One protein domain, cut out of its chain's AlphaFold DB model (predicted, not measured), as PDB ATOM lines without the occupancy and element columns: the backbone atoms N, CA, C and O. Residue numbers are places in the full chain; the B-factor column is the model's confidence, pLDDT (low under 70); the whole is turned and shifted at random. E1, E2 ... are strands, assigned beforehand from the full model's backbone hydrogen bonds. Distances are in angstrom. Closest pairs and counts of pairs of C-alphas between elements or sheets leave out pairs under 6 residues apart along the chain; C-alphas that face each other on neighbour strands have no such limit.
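AT A GLANCE: This is residues 2 to 123 of the 332 residues of an uncharacterized protein of Sporolactobacillus terrae (UniProt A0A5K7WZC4). A twisted sheet of six strands makes the body, and its two longest strands, E9 and E10, bend sharply so that their paired ends fold back as a two-stranded arm with the small hairpin E6 and E7 beside it. A separate three-stranded sheet, E1 to E3, sits loosely next to E4 and E5 with few contacts, and residues 111 to 123 make a tail with no named element. The printed part has 122 residues with no named helix and eleven named strands, E1 to E11 in order along the chain: it is all strand. The large sheet runs E4, E5, E8, E9, E10, E11 and is antiparallel throughout; the whole is compact, with a radius of gyration of the C-alphas of 14.4 A and spans of 42 by 37 by 26 A.

HOW THE PARTS SIT: Start at E1, residues 4 to 8, which with E2, 11 to 14, and E3, 17 to 19, forms a meander, each strand the antiparallel neighbour of the one before; find N 5 and O 13 at 2.8 A, and N 12 and O 19 at 2.9 A. Next come E4, residues 22 to 27, and E5, 33 to 38, a hairpin with N 23 and O 37 at 2.9 A. E2 and E4 come closest at the C-alphas of Thr 11 and Val 22, 6.1 A apart. The hairpin of E6, residues 44 to 46, and E7, 49 to 51, has N 44 and O 51 at 2.9 A. E8, residues 67 to 69, is the antiparallel neighbour of E5, with N 69 and O 34 at 2.8 A. A second meander joins E8, E9, residues 75 to 88, E10, 91 to 100, and E11, 106 to 110: look at N 76 and O 68, 2.8 A, N 80 and O 96, 2.8 A, and N 99 and O 108, 2.8 A. E9 bends by 131 degrees at residue 82 and E10 by 111 degrees at residue 96; between the two bends along the chain, N 86 of E9 and O 93 of E10 are 2.8 A apart, within hydrogen-bond range. The closest C-alphas of E7 and E9 are those of Gly 49 and Ile 86, 6.0 A apart. E1 and E11 are apart.

IN THESE COORDINATES: Find C-alpha 4 at (147.406, 148.495, 157.946), where E1 begins. E4 measures 13.7 A from first to last C-alpha, E5 14.2 A, E9 17.2 A and E10 17.0 A. E11 ends at C-alpha 110, (131.393, 149.799, 135.992).

THE WHOLE: The C-alphas farthest apart are those of Ile 7 and Glu 123, 44.1 A. The printed part has no cut. The link from E7 to E8, residues 52 to 66, is long. Mean pLDDT of the printed part is 94.7, and no printed residue is under 70.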
ATOM      1  N   GLU A   2     152.503 152.995 158.495       78.88
ATOM      2  CA  GLU A   2     151.828 151.853 157.866       78.88
ATOM      3  C   GLU A   2     150.310 152.093 157.892       78.88
ATOM      4  O   GLU A   2     149.767 152.559 158.895       78.88
ATOM      5  N   ASN A   3     149.624 151.841 156.774       86.44
ATOM      6  CA  ASN A   3     148.174 152.043 156.637       86.44
ATOM      7  C   ASN A   3     147.353 150.801 157.043       86.44
ATOM      8  O   ASN A   3     146.128 150.796 156.892       86.44
ATOM      9  N   PHE A   4     148.015 149.756 157.543       94.19
ATOM     10  CA  PHE A   4     147.406 148.495 157.946       94.19
ATOM     11  C   PHE A   4     148.172 147.847 159.105       94.19
ATOM     12  O   PHE A   4     149.336 148.157 159.340       94.19
ATOM     13  N   TYR A   5     147.507 146.933 159.805       92.75
ATOM     14  CA  TYR A   5     148.078 146.055 160.822       92.75
ATOM     15  C   TYR A   5     147.682 144.611 160.514       92.75
ATOM     16  O   TYR A   5     146.503 144.314 160.304       92.75
ATOM     17  N   MET A   6     148.649 143.693 160.521       91.31
ATOM     18  CA  MET A   6     148.353 142.259 160.472       91.31
ATOM     19  C   MET A   6     147.938 141.784 161.867       91.31
ATOM     20  O   MET A   6     148.742 141.814 162.797       91.31
ATOM     21  N   ILE A   7     146.684 141.354 162.018       92.56
ATOM     22  CA  ILE A   7     146.182 140.768 163.273       92.56
ATOM     23  C   ILE A   7     146.677 139.322 163.401       92.56
ATOM     24  O   ILE A   7     147.062 138.877 164.480       92.56
ATOM     25  N   ASN A   8     146.637 138.583 162.294       92.69
ATOM     26  CA  ASN A   8     147.179 137.236 162.135       92.69
ATOM     27  C   ASN A   8     147.437 136.978 160.641       92.69
ATOM     28  O   ASN A   8     147.133 137.829 159.805       92.69
ATOM     29  N   ASP A   9     147.923 135.784 160.304       88.19
ATOM     30  CA  ASP A   9     148.330 135.405 158.942       88.19
ATOM     31  C   ASP A   9     147.238 135.554 157.867       88.19
ATOM     32  O   ASP A   9     147.552 135.592 156.681       88.19
ATOM     33  N   ARG A  10     145.955 135.626 158.247       94.12
ATOM     34  CA  ARG A  10     144.816 135.735 157.315       94.12
ATOM     35  C   ARG A  10     143.887 136.909 157.610       94.12
ATOM     36  O   ARG A  10     142.806 136.984 157.025       94.12
ATOM     37  N   THR A  11     144.267 137.788 158.535       96.38
ATOM     38  CA  THR A  11     143.416 138.888 158.995       96.38
ATOM     39  C   THR A  11     144.191 140.193 158.986       96.38
ATOM     40  O   THR A  11     145.152 140.363 159.742       96.38
ATOM     41  N   ILE A  12     143.735 141.134 158.166       96.00
ATOM     42  CA  ILE A  12     144.324 142.463 158.030       96.00
ATOM     43  C   ILE A  12     143.333 143.505 158.540       96.00
ATOM     44  O   ILE A  12     142.183 143.554 158.107       96.00
ATOM     45  N   GLN A  13     143.793 144.366 159.441       94.50
ATOM     46  CA  GLN A  13     143.079 145.565 159.853       94.50
ATOM     47  C   GLN A  13     143.602 146.768 159.079       94.50
ATOM     48  O   GLN A  13     144.802 147.021 159.040       94.50
ATOM     49  N   VAL A  14     142.688 147.546 158.518       91.50
ATOM     50  CA  VAL A  14     142.951 148.857 157.923       91.50
ATOM     51  C   VAL A  14     142.095 149.906 158.625       91.50
ATOM     52  O   VAL A  14     141.250 149.598 159.467       91.50
ATOM     53  N   ARG A  15     142.273 151.174 158.252       85.38
ATOM     54  CA  ARG A  15     141.459 152.275 158.780       85.38
ATOM     55  C   ARG A  15     139.954 152.059 158.586       85.38
ATOM     56  O   ARG A  15     139.169 152.459 159.438       85.38
ATOM     57  N   THR A  16     139.563 151.465 157.462       82.50
ATOM     58  CA  THR A  16     138.163 151.299 157.051       82.50
ATOM     59  C   THR A  16     137.511 150.010 157.551       82.50
ATOM     60  O   THR A  16     136.312 149.836 157.347       82.50
ATOM     61  N   GLY A  17     138.248 149.116 158.218       88.88
ATOM     62  CA  GLY A  17     137.686 147.868 158.732       88.88
ATOM     63  C   GLY A  17     138.709 146.756 158.937       88.88
ATOM     64  O   GLY A  17     139.919 146.962 158.860       88.88
ATOM     65  N   VAL A  18     138.195 145.558 159.206       94.44
ATOM     66  CA  VAL A  18     138.982 144.332 159.373       94.44
ATOM     67  C   VAL A  18     138.550 143.337 158.307       94.44
ATOM     68  O   VAL A  18     137.362 143.043 158.186       94.44
ATOM     69  N   PHE A  19     139.514 142.814 157.557       96.56
ATOM     70  CA  PHE A  19     139.303 141.828 156.505       96.56
ATOM     71  C   PHE A  19     139.867 140.483 156.937       96.56
ATOM     72  O   PHE A  19     141.057 140.371 157.238       96.56
ATOM     73  N   GLY A  20     139.002 139.472 156.973       95.75
ATOM     74  CA  GLY A  20     139.376 138.084 157.219       95.75
ATOM     75  C   GLY A  20     139.559 137.312 155.916       95.75
ATOM     76  O   GLY A  20     139.157 137.763 154.843       95.75
ATOM     77  N   SER A  21     140.140 136.117 156.013       96.44
ATOM     78  CA  SER A  21     140.353 135.226 154.864       96.44
ATOM     79  C   SER A  21     141.156 135.875 153.727       96.44
ATOM     80  O   SER A  21     140.927 135.578 152.551       96.44
ATOM     81  N   VAL A  22     142.116 136.734 154.083       97.12
ATOM     82  CA  VAL A  22     143.077 137.306 153.135       97.12
ATOM     83  C   VAL A  22     144.010 136.192 152.665       97.12
ATOM     84  O   VAL A  22     144.714 135.586 153.469       97.12
ATOM     85  N   GLU A  23     143.974 135.890 151.372       95.44
ATOM     86  CA  GLU A  23     144.799 134.851 150.746       95.44
ATOM     87  C   GLU A  23     146.150 135.404 150.298       95.44
ATOM     88  O   GLU A  23     147.186 134.764 150.464       95.44
ATOM     89  N   SER A  24     146.144 136.618 149.757       95.06
ATOM     90  CA  SER A  24     147.358 137.351 149.429       95.06
ATOM     91  C   SER A  24     147.120 138.849 149.538       95.06
ATOM     92  O   SER A  24     145.983 139.326 149.515       95.06
ATOM     93  N   TYR A  25     148.201 139.601 149.673       96.19
ATOM     94  CA  TYR A  25     148.173 141.052 149.654       96.19
ATOM     95  C   TYR A  25     149.423 141.587 148.969       96.19
ATOM     96  O   TYR A  25     150.404 140.868 148.758       96.19
ATOM     97  N   ARG A  26     149.383 142.867 148.624       96.25
ATOM     98  CA  ARG A  26     150.525 143.594 148.084       96.25
ATOM     99  C   ARG A  26     150.649 144.937 148.766       96.25
ATOM    100  O   ARG A  26     149.644 145.534 149.149       96.25
ATOM    101  N   CYS A  27     151.883 145.406 148.870       96.06
ATOM    102  CA  CYS A  27     152.199 146.746 149.327       96.06
ATOM    103  C   CYS A  27     152.812 147.570 148.196       96.06
ATOM    104  O   CYS A  27     153.483 147.047 147.300       96.06
ATOM    105  N   TYR A  28     152.646 148.882 148.301       95.12
ATOM    106  CA  TYR A  28     153.441 149.843 147.561       95.12
ATOM    107  C   TYR A  28     154.929 149.685 147.889       95.12
ATOM    108  O   TYR A  28     155.307 149.176 148.943       95.12
ATOM    109  N   SER A  29     155.796 150.227 147.028       93.88
ATOM    110  CA  SER A  29     157.246 150.276 147.279       93.88
ATOM    111  C   SER A  29     157.621 151.006 148.577       93.88
ATOM    112  O   SER A  29     158.718 150.818 149.090       93.88
ATOM    113  N   THR A  30     156.714 151.834 149.103       93.56
ATOM    114  CA  THR A  30     156.849 152.586 150.357       93.56
ATOM    115  C   THR A  30     156.325 151.835 151.594       93.56
ATOM    116  O   THR A  30     156.484 152.331 152.705       93.56
ATOM    117  N   GLY A  31     155.781 150.623 151.423       93.44
ATOM    118  CA  GLY A  31     155.396 149.705 152.502       93.44
ATOM    119  C   GLY A  31     153.907 149.690 152.861       93.44
ATOM    120  O   GLY A  31     153.449 148.741 153.491       93.44
ATOM    121  N   GLU A  32     153.125 150.683 152.437       95.75
ATOM    122  CA  GLU A  32     151.678 150.729 152.673       95.75
ATOM    123  C   GLU A  32     150.935 149.673 151.837       95.75
ATOM    124  O   GLU A  32     151.290 149.436 150.683       95.75
ATOM    125  N   LEU A  33     149.882 149.072 152.391       96.38
ATOM    126  CA  LEU A  33     148.978 148.141 151.721       96.38
ATOM    127  C   LEU A  33     148.390 148.779 150.459       96.38
ATOM    128  O   LEU A  33     147.794 149.855 150.515       96.38
ATOM    129  N   GLU A  34     148.557 148.086 149.340       96.75
ATOM    130  CA  GLU A  34     148.058 148.458 148.018       96.75
ATOM    131  C   GLU A  34     146.777 147.693 147.678       96.75
ATOM    132  O   GLU A  34     145.839 148.271 147.134       96.75
ATOM    133  N   GLY A  35     146.698 146.409 148.032       97.31
ATOM    134  CA  GLY A  35     145.515 145.603 147.759       97.31
ATOM    135  C   GLY A  35     145.537 144.240 148.430       97.31
ATOM    136  O   GLY A  35     146.593 143.751 148.839       97.31
ATOM    137  N   ILE A  36     144.352 143.644 148.548       97.38
ATOM    138  CA  ILE A  36     144.131 142.325 149.147       97.38
ATOM    139  C   ILE A  36     143.297 141.435 148.230       97.38
ATOM    140  O   ILE A  36     142.348 141.886 147.586       97.38
ATOM    141  N   GLN A  37     143.639 140.154 148.216       97.25
ATOM    142  CA  GLN A  37     142.864 139.085 147.606       97.25
ATOM    143  C   GLN A  37     142.159 138.294 148.705       97.25
ATOM    144  O   GLN A  37     142.795 137.841 149.660       97.25
ATOM    145  N   LEU A  38     140.848 138.134 148.572       97.50
ATOM    146  CA  LEU A  38     140.021 137.406 149.527       97.50
ATOM    147  C   LEU A  38     139.706 136.001 149.013       97.50
ATOM    148  O   LEU A  38     139.579 135.794 147.809       97.50
ATOM    149  N   SER A  39     139.539 135.072 149.953       96.75
ATOM    150  CA  SER A  39     139.140 133.675 149.701       96.75
ATOM    151  C   SER A  39     137.792 133.303 150.330       96.75
ATOM    152  O   SER A  39     137.313 132.188 150.157       96.75
ATOM    153  N   ASP A  40     137.173 134.233 151.064       97.50
ATOM    154  CA  ASP A  40     135.839 134.070 151.641       97.50
ATOM    155  C   ASP A  40     135.108 135.420 151.697       97.50
ATOM    156  O   ASP A  40     135.714 136.495 151.560       97.50
ATOM    157  N   LYS A  41     133.796 135.365 151.917       97.38
ATOM    158  CA  LYS A  41     132.905 136.519 151.931       97.38
ATOM    159  C   LYS A  41     133.314 137.521 153.009       97.38
ATOM    160  O   LYS A  41     133.269 137.240 154.203       97.38
ATOM    161  N   ASN A  42     133.607 138.738 152.566       97.50
ATOM    162  CA  ASN A  42     133.721 139.924 153.411       97.50
ATOM    163  C   ASN A  42     132.700 140.975 152.957       97.50
ATOM    164  O   ASN A  42     132.060 140.831 151.913       97.50
ATOM    165  N   MET A  43     132.548 142.037 153.745       96.19
ATOM    166  CA  MET A  43     131.637 143.136 153.445       96.19
ATOM    167  C   MET A  43     132.316 144.473 153.715       96.19
ATOM    168  O   MET A  43     132.952 144.657 154.751       96.19
ATOM    169  N   VAL A  44     132.153 145.407 152.786       95.75
ATOM    170  CA  VAL A  44     132.599 146.792 152.918       95.75
ATOM    171  C   VAL A  44     131.362 147.674 152.982       95.75
ATOM    172  O   VAL A  44     130.611 147.766 152.015       95.75
ATOM    173  N   VAL A  45     131.150 148.339 154.115       94.31
ATOM    174  CA  VAL A  45     130.038 149.283 154.274       94.31
ATOM    175  C   VAL A  45     130.484 150.659 153.790       94.31
ATOM    176  O   VAL A  45     131.481 151.200 154.269       94.31
ATOM    177  N   THR A  46     129.752 151.226 152.834       93.88
ATOM    178  CA  THR A  46     130.049 152.535 152.238       93.88
ATOM    179  C   THR A  46     128.786 153.390 152.136       93.88
ATOM    180  O   THR A  46     127.675 152.912 152.358       93.88
ATOM    181  N   HIS A  47     128.941 154.658 151.751       92.44
ATOM    182  CA  HIS A  47     127.806 155.542 151.467       92.44
ATOM    183  C   HIS A  47     126.980 155.104 150.242       92.44
ATOM    184  O   HIS A  47     125.840 155.533 150.114       92.44
ATOM    185  N   ILE A  48     127.531 154.245 149.372       96.44
ATOM    186  CA  ILE A  48     126.840 153.706 148.188       96.44
ATOM    187  C   ILE A  48     126.213 152.328 148.431       96.44
ATOM    188  O   ILE A  48     125.752 151.689 147.488       96.44
ATOM    189  N   GLY A  49     126.211 151.866 149.686       95.88
ATOM    190  CA  GLY A  49     125.657 150.582 150.101       95.88
ATOM    191  C   GLY A  49     126.697 149.612 150.662       95.88
ATOM    192  O   GLY A  49     127.872 149.941 150.872       95.88
ATOM    193  N   GLU A  50     126.223 148.397 150.923       96.44
ATOM    194  CA  GLU A  50     127.036 147.262 151.349       96.44
ATOM    195  C   GLU A  50     127.639 146.585 150.116       96.44
ATOM    196  O   GLU A  50     126.937 146.081 149.240       96.44
ATOM    197  N   LEU A  51     128.963 146.597 150.027       98.00
ATOM    198  CA  LEU A  51     129.696 146.018 148.913       98.00
ATOM    199  C   LEU A  51     130.251 144.664 149.326       98.00
ATOM    200  O   LEU A  51     130.908 144.559 150.365       98.00
ATOM    201  N   VAL A  52     130.026 143.642 148.504       98.19
ATOM    202  CA  VAL A  52     130.623 142.314 148.689       98.19
ATOM    203  C   VAL A  52     131.772 142.165 147.694       98.19
ATOM    204  O   VAL A  52     131.520 141.900 146.513       98.19
ATOM    205  N   PRO A  53     133.034 142.345 148.128       97.88
ATOM    206  CA  PRO A  53     134.177 142.147 147.257       97.88
ATOM    207  C   PRO A  53     134.259 140.688 146.824       97.88
ATOM    208  O   PRO A  53     133.816 139.791 147.544       97.88
ATOM    209  N   PHE A  54     134.854 140.446 145.665       97.44
ATOM    210  CA  PHE A  54     134.958 139.097 145.159       97.44
ATOM    211  C   PHE A  54     135.933 138.253 145.962       97.44
ATOM    212  O   PHE A  54     136.954 138.730 146.460       97.44
ATOM    213  N   TYR A  55     135.615 136.974 146.016       96.56
ATOM    214  CA  TYR A  55     136.431 135.939 146.630       96.56
ATOM    215  C   TYR A  55     136.406 134.634 145.817       96.56
ATOM    216  O   TYR A  55     137.076 133.674 146.185       96.56
ATOM    217  N   THR A  56     135.674 134.604 144.694       94.56
ATOM    218  CA  THR A  56     135.656 133.481 143.745       94.56
ATOM    219  C   THR A  56     136.319 133.862 142.422       94.56
ATOM    220  O   THR A  56     135.924 134.840 141.776       94.56
ATOM    221  N   GLU A  57     137.275 133.055 141.963       89.75
ATOM    222  CA  GLU A  57     137.914 133.231 140.654       89.75
ATOM    223  C   GLU A  57     137.048 132.672 139.512       89.75
ATOM    224  O   GLU A  57     136.412 131.624 139.649       89.75
ATOM    225  N   THR A  58     137.020 133.361 138.366       88.88
ATOM    226  CA  THR A  58     136.285 132.912 137.171       88.88
ATOM    227  C   THR A  58     137.079 133.190 135.898       88.88
ATOM    228  O   THR A  58     137.924 134.081 135.849       88.88
ATOM    229  N   THR A  59     136.760 132.492 134.807       86.81
ATOM    230  CA  THR A  59     137.395 132.726 133.497       86.81
ATOM    231  C   THR A  59     137.173 134.139 132.955       86.81
ATOM    232  O   THR A  59     137.987 134.601 132.159       86.81
ATOM    233  N   ARG A  60     136.128 134.841 133.409       92.94
ATOM    234  CA  ARG A  60     135.794 136.223 133.041       92.94
ATOM    235  C   ARG A  60     136.469 137.267 133.937       92.94
ATOM    236  O   ARG A  60     136.619 138.415 133.530       92.94
ATOM    237  N   ARG A  61     136.884 136.917 135.156       91.06
ATOM    238  CA  ARG A  61     137.376 137.905 136.128       91.06
ATOM    239  C   ARG A  61     138.752 138.442 135.728       91.06
ATOM    240  O   ARG A  61     139.638 137.689 135.313       91.06
ATOM    241  N   LYS A  62     138.938 139.760 135.832       91.31
ATOM    242  CA  LYS A  62     140.244 140.411 135.651       91.31
ATOM    243  C   LYS A  62     141.198 139.984 136.767       91.31
ATOM    244  O   LYS A  62     140.784 139.854 137.912       91.31
ATOM    245  N   ASN A  63     142.478 139.828 136.432       89.19
ATOM    246  CA  ASN A  63     143.525 139.582 137.422       89.19
ATOM    247  C   ASN A  63     143.838 140.886 138.177       89.19
ATOM    248  O   ASN A  63     144.699 141.661 137.762       89.19
ATOM    249  N   LYS A  64     143.067 141.162 139.227       92.12
ATOM    250  CA  LYS A  64     143.169 142.339 140.098       92.12
ATOM    251  C   LYS A  64     142.791 141.948 141.525       92.12
ATOM    252  O   LYS A  64     142.227 140.883 141.718       92.12
ATOM    253  N   TYR A  65     143.058 142.807 142.500       96.62
ATOM    254  CA  TYR A  65     142.684 142.559 143.894       96.62
ATOM    255  C   TYR A  65     141.169 142.655 144.126       96.62
ATOM    256  O   TYR A  65     140.471 143.406 143.437       96.62
ATOM    257  N   SER A  66     140.674 141.944 145.143       97.50
ATOM    258  CA  SER A  66     139.305 142.084 145.657       97.50
ATOM    259  C   SER A  66     139.030 143.512 146.123       97.50
ATOM    260  O   SER A  66     137.983 144.086 145.818       97.50
ATOM    261  N   ILE A  67     139.989 144.089 146.854       98.00
ATOM    262  CA  ILE A  67     139.950 145.469 147.344       98.00
ATOM    263  C   ILE A  67     141.328 146.091 147.146       98.00
ATOM    264  O   ILE A  67     142.339 145.490 147.515       98.00
ATOM    265  N   GLU A  68     141.361 147.307 146.614       97.81
ATOM    266  CA  GLU A  68     142.567 148.130 146.546       97.81
ATOM    267  C   GLU A  68     142.451 149.333 147.479       97.81
ATOM    268  O   GLU A  68     141.357 149.854 147.720       97.81
ATOM    269  N   PHE A  69     143.594 149.825 147.945       97.19
ATOM    270  CA  PHE A  69     143.695 150.934 148.884       97.19
ATOM    271  C   PHE A  69     144.604 152.030 148.340       97.19
ATOM    272  O   PHE A  69     145.550 151.783 147.599       97.19
ATOM    273  N   TYR A  70     144.321 153.265 148.730       96.44
ATOM    274  CA  TYR A  70     145.266 154.364 148.632       96.44
ATOM    275  C   TYR A  70     146.338 154.244 149.725       96.44
ATOM    276  O   TYR A  70     146.160 153.564 150.739       96.44
ATOM    277  N   LYS A  71     147.452 154.969 149.561       94.50
ATOM    278  CA  LYS A  71     148.536 155.007 150.561       94.50
ATOM    279  C   LYS A  71     148.081 155.495 151.940       94.50
ATOM    280  O   LYS A  71     148.679 155.132 152.942       94.50
ATOM    281  N   ASP A  72     147.018 156.292 152.004       91.62
ATOM    282  CA  ASP A  72     146.412 156.760 153.258       91.62
ATOM    283  C   ASP A  72     145.490 155.717 153.933       91.62
ATOM    284  O   ASP A  72     144.926 155.985 154.996       91.62
ATOM    285  N   GLY A  73     145.343 154.529 153.333       91.81
ATOM    286  CA  GLY A  73     144.516 153.427 153.828       91.81
ATOM    287  C   GLY A  73     143.037 153.532 153.468       91.81
ATOM    288  O   GLY A  73     142.257 152.668 153.870       91.81
ATOM    289  N   MET A  74     142.631 154.565 152.727       94.62
ATOM    290  CA  MET A  74     141.267 154.677 152.218       94.62
ATOM    291  C   MET A  74     141.062 153.696 151.065       94.62
ATOM    292  O   MET A  74     141.981 153.417 150.295       94.62
ATOM    293  N   ILE A  75     139.849 153.162 150.942       96.62
ATOM    294  CA  ILE A  75     139.513 152.233 149.860       96.62
ATOM    295  C   ILE A  75     139.582 152.988 148.535       96.62
ATOM    296  O   ILE A  75     138.998 154.057 148.387       96.62
ATOM    297  N   LYS A  76     140.309 152.417 147.580       97.75
ATOM    298  CA  LYS A  76     140.473 152.935 146.223       97.75
ATOM    299  C   LYS A  76     139.516 152.255 145.258       97.75
ATOM    300  O   LYS A  76     138.913 152.931 144.427       97.75
ATOM    301  N   SER A  77     139.377 150.937 145.349       98.12
ATOM    302  CA  SER A  77     138.473 150.172 144.496       98.12
ATOM    303  C   SER A  77     137.954 148.930 145.207       98.12
ATOM    304  O   SER A  77     138.624 148.368 146.075       98.12
ATOM    305  N   VAL A  78     136.744 148.516 144.834       98.31
ATOM    306  CA  VAL A  78     136.151 147.243 145.243       98.31
ATOM    307  C   VAL A  78     135.667 146.538 143.988       98.31
ATOM    308  O   VAL A  78     134.811 147.037 143.256       98.31
ATOM    309  N   ALA A  79     136.244 145.372 143.736       98.12
ATOM    310  CA  ALA A  79     135.825 144.467 142.687       98.12
ATOM    311  C   ALA A  79     134.789 143.508 143.275       98.12
ATOM    312  O   ALA A  79     135.088 142.811 144.239       98.12
ATOM    313  N   LEU A  80     133.575 143.486 142.737       98.06
ATOM    314  CA  LEU A  80     132.430 142.853 143.385       98.06
ATOM    315  C   LEU A  80     132.319 141.374 142.998       98.06
ATOM    316  O   LEU A  80     132.703 140.956 141.899       98.06
ATOM    317  N   GLU A  81     131.820 140.553 143.925       97.50
ATOM    318  CA  GLU A  81     131.642 139.113 143.699       97.50
ATOM    319  C   GLU A  81     130.667 138.857 142.546       97.50
ATOM    320  O   GLU A  81     130.940 138.030 141.672       97.50
ATOM    321  N   LYS A  82     129.568 139.615 142.530       95.81
ATOM    322  CA  LYS A  82     128.527 139.641 141.499       95.81
ATOM    323  C   LYS A  82     128.126 141.086 141.229       95.81
ATOM    324  O   LYS A  82     128.383 141.956 142.060       95.81
ATOM    325  N   GLN A  83     127.447 141.313 140.107       96.44
ATOM    326  CA  GLN A  83     126.776 142.584 139.871       96.44
ATOM    327  C   GLN A  83     125.787 142.857 141.010       96.44
ATOM    328  O   GLN A  83     124.961 142.003 141.348       96.44
ATOM    329  N   GLN A  84     125.896 144.034 141.611       96.56
ATOM    330  CA  GLN A  84     125.016 144.495 142.679       96.56
ATOM    331  C   GLN A  84     124.588 145.934 142.423       96.56
ATOM    332  O   GLN A  84     125.274 146.688 141.735       96.56
ATOM    333  N   GLU A  85     123.439 146.295 142.977       97.38
ATOM    334  CA  GLU A  85     122.958 147.667 142.963       97.38
ATOM    335  C   GLU A  85     123.834 148.542 143.869       97.38
ATOM    336  O   GLU A  85     124.262 148.118 144.947       97.38
ATOM    337  N   ILE A  86     124.128 149.751 143.399       97.69
ATOM    338  CA  ILE A  86     124.802 150.801 144.154       97.69
ATOM    339  C   ILE A  86     123.931 152.051 144.174       97.69
ATOM    340  O   ILE A  86     123.298 152.397 143.175       97.69
ATOM    341  N   TYR A  87     123.947 152.748 145.304       96.50
ATOM    342  CA  TYR A  87     123.176 153.971 145.503       96.50
ATOM    343  C   TYR A  87     124.029 155.185 145.157       96.50
ATOM    344  O   TYR A  87     125.130 155.350 145.691       96.50
ATOM    345  N   THR A  88     123.536 156.055 144.279       94.88
ATOM    346  CA  THR A  88     124.244 157.284 143.903       94.88
ATOM    347  C   THR A  88     123.293 158.484 143.891       94.88
ATOM    348  O   THR A  88     122.083 158.309 143.735       94.88
ATOM    349  N   PRO A  89     123.794 159.729 144.006       91.88
ATOM    350  CA  PRO A  89     122.935 160.918 143.953       91.88
ATOM    351  C   PRO A  89     122.141 161.080 142.649       91.88
ATOM    352  O   PRO A  89     121.132 161.780 142.630       91.88
ATOM    353  N   ILE A  90     122.590 160.438 141.566       91.88
ATOM    354  CA  ILE A  90     121.948 160.472 140.245       91.88
ATOM    355  C   ILE A  90     121.052 159.248 139.978       91.88
ATOM    356  O   ILE A  90     120.533 159.105 138.872       91.88
ATOM    357  N   GLY A  91     120.866 158.374 140.973       94.00
ATOM    358  CA  GLY A  91     120.032 157.176 140.895       94.00
ATOM    359  C   GLY A  91     120.775 155.893 141.257       94.00
ATOM    360  O   GLY A  91     121.953 155.909 141.625       94.00
ATOM    361  N   ASP A  92     120.069 154.779 141.119       95.62
ATOM    362  CA  ASP A  92     120.576 153.460 141.481       95.62
ATOM    363  C   ASP A  92     121.065 152.737 140.229       95.62
ATOM    364  O   ASP A  92     120.404 152.746 139.185       95.62
ATOM    365  N   PHE A  93     122.252 152.137 140.318       96.81
ATOM    366  CA  PHE A  93     122.911 151.531 139.163       96.81
ATOM    367  C   PHE A  93     123.467 150.147 139.482       96.81
ATOM    368  O   PHE A  93     123.964 149.924 140.585       96.81
ATOM    369  N   PRO A  94     123.453 149.214 138.516       97.25
ATOM    370  CA  PRO A  94     124.206 147.980 138.645       97.25
ATOM    371  C   PRO A  94     125.708 148.262 138.528       97.25
ATOM    372  O   PRO A  94     126.136 149.045 137.677       97.25
ATOM    373  N   ALA A  95     126.514 147.583 139.341       97.94
ATOM    374  CA  ALA A  95     127.967 147.614 139.249       97.94
ATOM    375  C   ALA A  95     128.595 146.254 139.574       97.94
ATOM    376  O   ALA A  95     128.167 145.555 140.491       97.94
ATOM    377  N   GLU A  96     129.659 145.907 138.854       97.62
ATOM    378  CA  GLU A  96     130.593 144.820 139.184       97.62
ATOM    379  C   GLU A  96     131.936 145.340 139.710       97.62
ATOM    380  O   GLU A  96     132.738 144.597 140.278       97.62
ATOM    381  N   CYS A  97     132.204 146.629 139.530       97.81
ATOM    382  CA  CYS A  97     133.376 147.288 140.075       97.81
ATOM    383  C   CYS A  97     133.036 148.737 140.403       97.81
ATOM    384  O   CYS A  97     132.348 149.418 139.637       97.81
ATOM    385  N   VAL A  98     133.554 149.213 141.528       98.56
ATOM    386  CA  VAL A  98     133.470 150.614 141.935       98.56
ATOM    387  C   VAL A  98     134.840 151.117 142.356       98.56
ATOM    388  O   VAL A  98     135.673 150.370 142.869       98.56
ATOM    389  N   THR A  99     135.072 152.405 142.140       98.31
ATOM    390  CA  THR A  99     136.277 153.112 142.576       98.31
ATOM    391  C   THR A  99     135.891 154.362 143.340       98.31
ATOM    392  O   THR A  99     134.855 154.961 143.060       98.31
ATOM    393  N   PHE A 100     136.738 154.789 144.262       98.25
ATOM    394  CA  PHE A 100     136.483 155.928 145.136       98.25
ATOM    395  C   PHE A 100     137.566 156.981 144.971       98.25
ATOM    396  O   PHE A 100     138.662 156.694 144.493       98.25
ATOM    397  N   TYR A 101     137.268 158.212 145.365       97.62
ATOM    398  CA  TYR A 101     138.296 159.199 145.664       97.62
ATOM    399  C   TYR A 101     138.980 158.840 146.986       97.62
ATOM    400  O   TYR A 101     138.389 158.181 147.837       97.62
ATOM    401  N   SER A 102     140.199 159.335 147.220       95.31
ATOM    402  CA  SER A 102     140.874 159.148 148.519       95.31
ATOM    403  C   SER A 102     140.107 159.779 149.689       95.31
ATOM    404  O   SER A 102     140.309 159.422 150.841       95.31
ATOM    405  N   THR A 103     139.186 160.700 149.402       94.94
ATOM    406  CA  THR A 103     138.266 161.298 150.377       94.94
ATOM    407  C   THR A 103     137.041 160.423 150.690       94.94
ATOM    408  O   THR A 103     136.355 160.682 151.673       94.94
ATOM    409  N   GLY A 104     136.831 159.331 149.946       94.56
ATOM    410  CA  GLY A 104     135.831 158.296 150.217       94.56
ATOM    411  C   GLY A 104     134.559 158.372 149.371       94.56
ATOM    412  O   GLY A 104     133.781 157.422 149.405       94.56
ATOM    413  N   GLU A 105     134.338 159.443 148.608       97.06
ATOM    414  CA  GLU A 105     133.201 159.586 147.689       97.06
ATOM    415  C   GLU A 105     133.369 158.678 146.460       97.06
ATOM    416  O   GLU A 105     134.492 158.402 146.023       97.06
ATOM    417  N   LEU A 106     132.257 158.206 145.888       98.12
ATOM    418  CA  LEU A 106     132.266 157.401 144.666       98.12
ATOM    419  C   LEU A 106     132.895 158.190 143.508       98.12
ATOM    420  O   LEU A 106     132.516 159.322 143.226       98.12
ATOM    421  N   ASN A 107     133.859 157.573 142.831       98.19
ATOM    422  CA  ASN A 107     134.564 158.143 141.685       98.19
ATOM    423  C   ASN A 107     134.071 157.528 140.379       98.19
ATOM    424  O   ASN A 107     133.712 158.250 139.460       98.19
ATOM    425  N   ARG A 108     134.027 156.196 140.288       98.00
ATOM    426  CA  ARG A 108     133.506 155.501 139.103       98.00
ATOM    427  C   ARG A 108     132.771 154.241 139.477       98.00
ATOM    428  O   ARG A 108     133.163 153.578 140.437       98.00
ATOM    429  N   PHE A 109     131.818 153.865 138.642       97.94
ATOM    430  CA  PHE A 109     131.257 152.525 138.640       97.94
ATOM    431  C   PHE A 109     131.268 151.929 137.235       97.94
ATOM    432  O   PHE A 109     131.219 152.636 136.224       97.94
ATOM    433  N   PHE A 110     131.359 150.606 137.200       97.50
ATOM    434  CA  PHE A 110     131.393 149.799 135.992       97.50
ATOM    435  C   PHE A 110     130.249 148.792 136.088       97.50
ATOM    436  O   PHE A 110     130.315 147.916 136.959       97.50
ATOM    437  N   PRO A 111     129.206 148.898 135.242       96.94
ATOM    438  CA  PRO A 111     128.109 147.933 135.227       96.94
ATOM    439  C   PRO A 111     128.595 146.500 135.067       96.94
ATOM    440  O   PRO A 111     128.094 145.605 135.743       96.94
ATOM    441  N   LEU A 112     129.618 146.318 134.234       95.81
ATOM    442  CA  LEU A 112     130.357 145.079 134.058       95.81
ATOM    443  C   LEU A 112     131.864 145.353 134.099       95.81
ATOM    444  O   LEU A 112     132.311 146.422 133.684       95.81
ATOM    445  N   ASP A 113     132.650 144.389 134.577       94.94
ATOM    446  CA  ASP A 113     134.110 144.498 134.648       94.94
ATOM    447  C   ASP A 113     134.840 143.197 134.254       94.94
ATOM    448  O   ASP A 113     135.861 142.812 134.838       94.94
ATOM    449  N   GLY A 114     134.320 142.502 133.239       92.12
ATOM    450  CA  GLY A 114     134.925 141.294 132.687       92.12
ATOM    451  C   GLY A 114     136.206 141.568 131.891       92.12
ATOM    452  O   GLY A 114     136.410 142.648 131.330       92.12
ATOM    453  N   LYS A 115     137.109 140.582 131.839       92.50
ATOM    454  CA  LYS A 115     138.244 140.570 130.905       92.50
ATOM    455  C   LYS A 115     137.805 139.953 129.581       92.50
ATOM    456  O   LYS A 115     137.196 138.886 129.569       92.50
ATOM    457  N   ILE A 116     138.192 140.581 128.478       90.31
ATOM    458  CA  ILE A 116     138.087 139.968 127.154       90.31
ATOM    459  C   ILE A 116     139.257 138.992 126.979       90.31
ATOM    460  O   ILE A 116     140.395 139.297 127.342       90.31
ATOM    461  N   SER A 117     138.977 137.792 126.480       89.69
ATOM    462  CA  SER A 117     139.949 136.713 126.282       89.69
ATOM    463  C   SER A 117     139.543 135.809 125.114       89.69
ATOM    464  O   SER A 117     138.446 135.925 124.579       89.69
ATOM    465  N   SER A 118     140.386 134.838 124.748       85.38
ATOM    466  CA  SER A 118     140.052 133.840 123.717       85.38
ATOM    467  C   SER A 118     138.819 132.982 124.046       85.38
ATOM    468  O   SER A 118     138.278 132.340 123.153       85.38
ATOM    469  N   PHE A 119     138.389 132.957 125.311       86.81
ATOM    470  CA  PHE A 119     137.214 132.221 125.789       86.81
ATOM    471  C   PHE A 119     136.062 133.141 126.220       86.81
ATOM    472  O   PHE A 119     135.051 132.647 126.711       86.81
ATOM    473  N   TRP A 120     136.235 134.463 126.110       90.75
ATOM    474  CA  TRP A 120     135.241 135.459 126.508       90.75
ATOM    475  C   TRP A 120     135.357 136.687 125.610       90.75
ATOM    476  O   TRP A 120     136.289 137.480 125.752       90.75
ATOM    477  N   THR A 121     134.453 136.811 124.651       91.94
ATOM    478  CA  THR A 121     134.495 137.852 123.624       91.94
ATOM    479  C   THR A 121     133.798 139.136 124.075       91.94
ATOM    480  O   THR A 121     133.110 139.173 125.094       91.94
ATOM    481  N   GLU A 122     133.967 140.211 123.302       91.75
ATOM    482  CA  GLU A 122     133.216 141.455 123.513       91.75
ATOM    483  C   GLU A 122     131.700 141.237 123.383       91.75
ATOM    484  O   GLU A 122     130.937 141.812 124.153       91.75
ATOM    485  N   GLU A 123     131.262 140.357 122.479       92.75
ATOM    486  CA  GLU A 123     129.844 140.009 122.319       92.75
ATOM    487  C   GLU A 123     129.302 139.221 123.520       92.75
ATOM    488  O   GLU A 123     128.177 139.469 123.959       92.75
TER     489      GLU A 123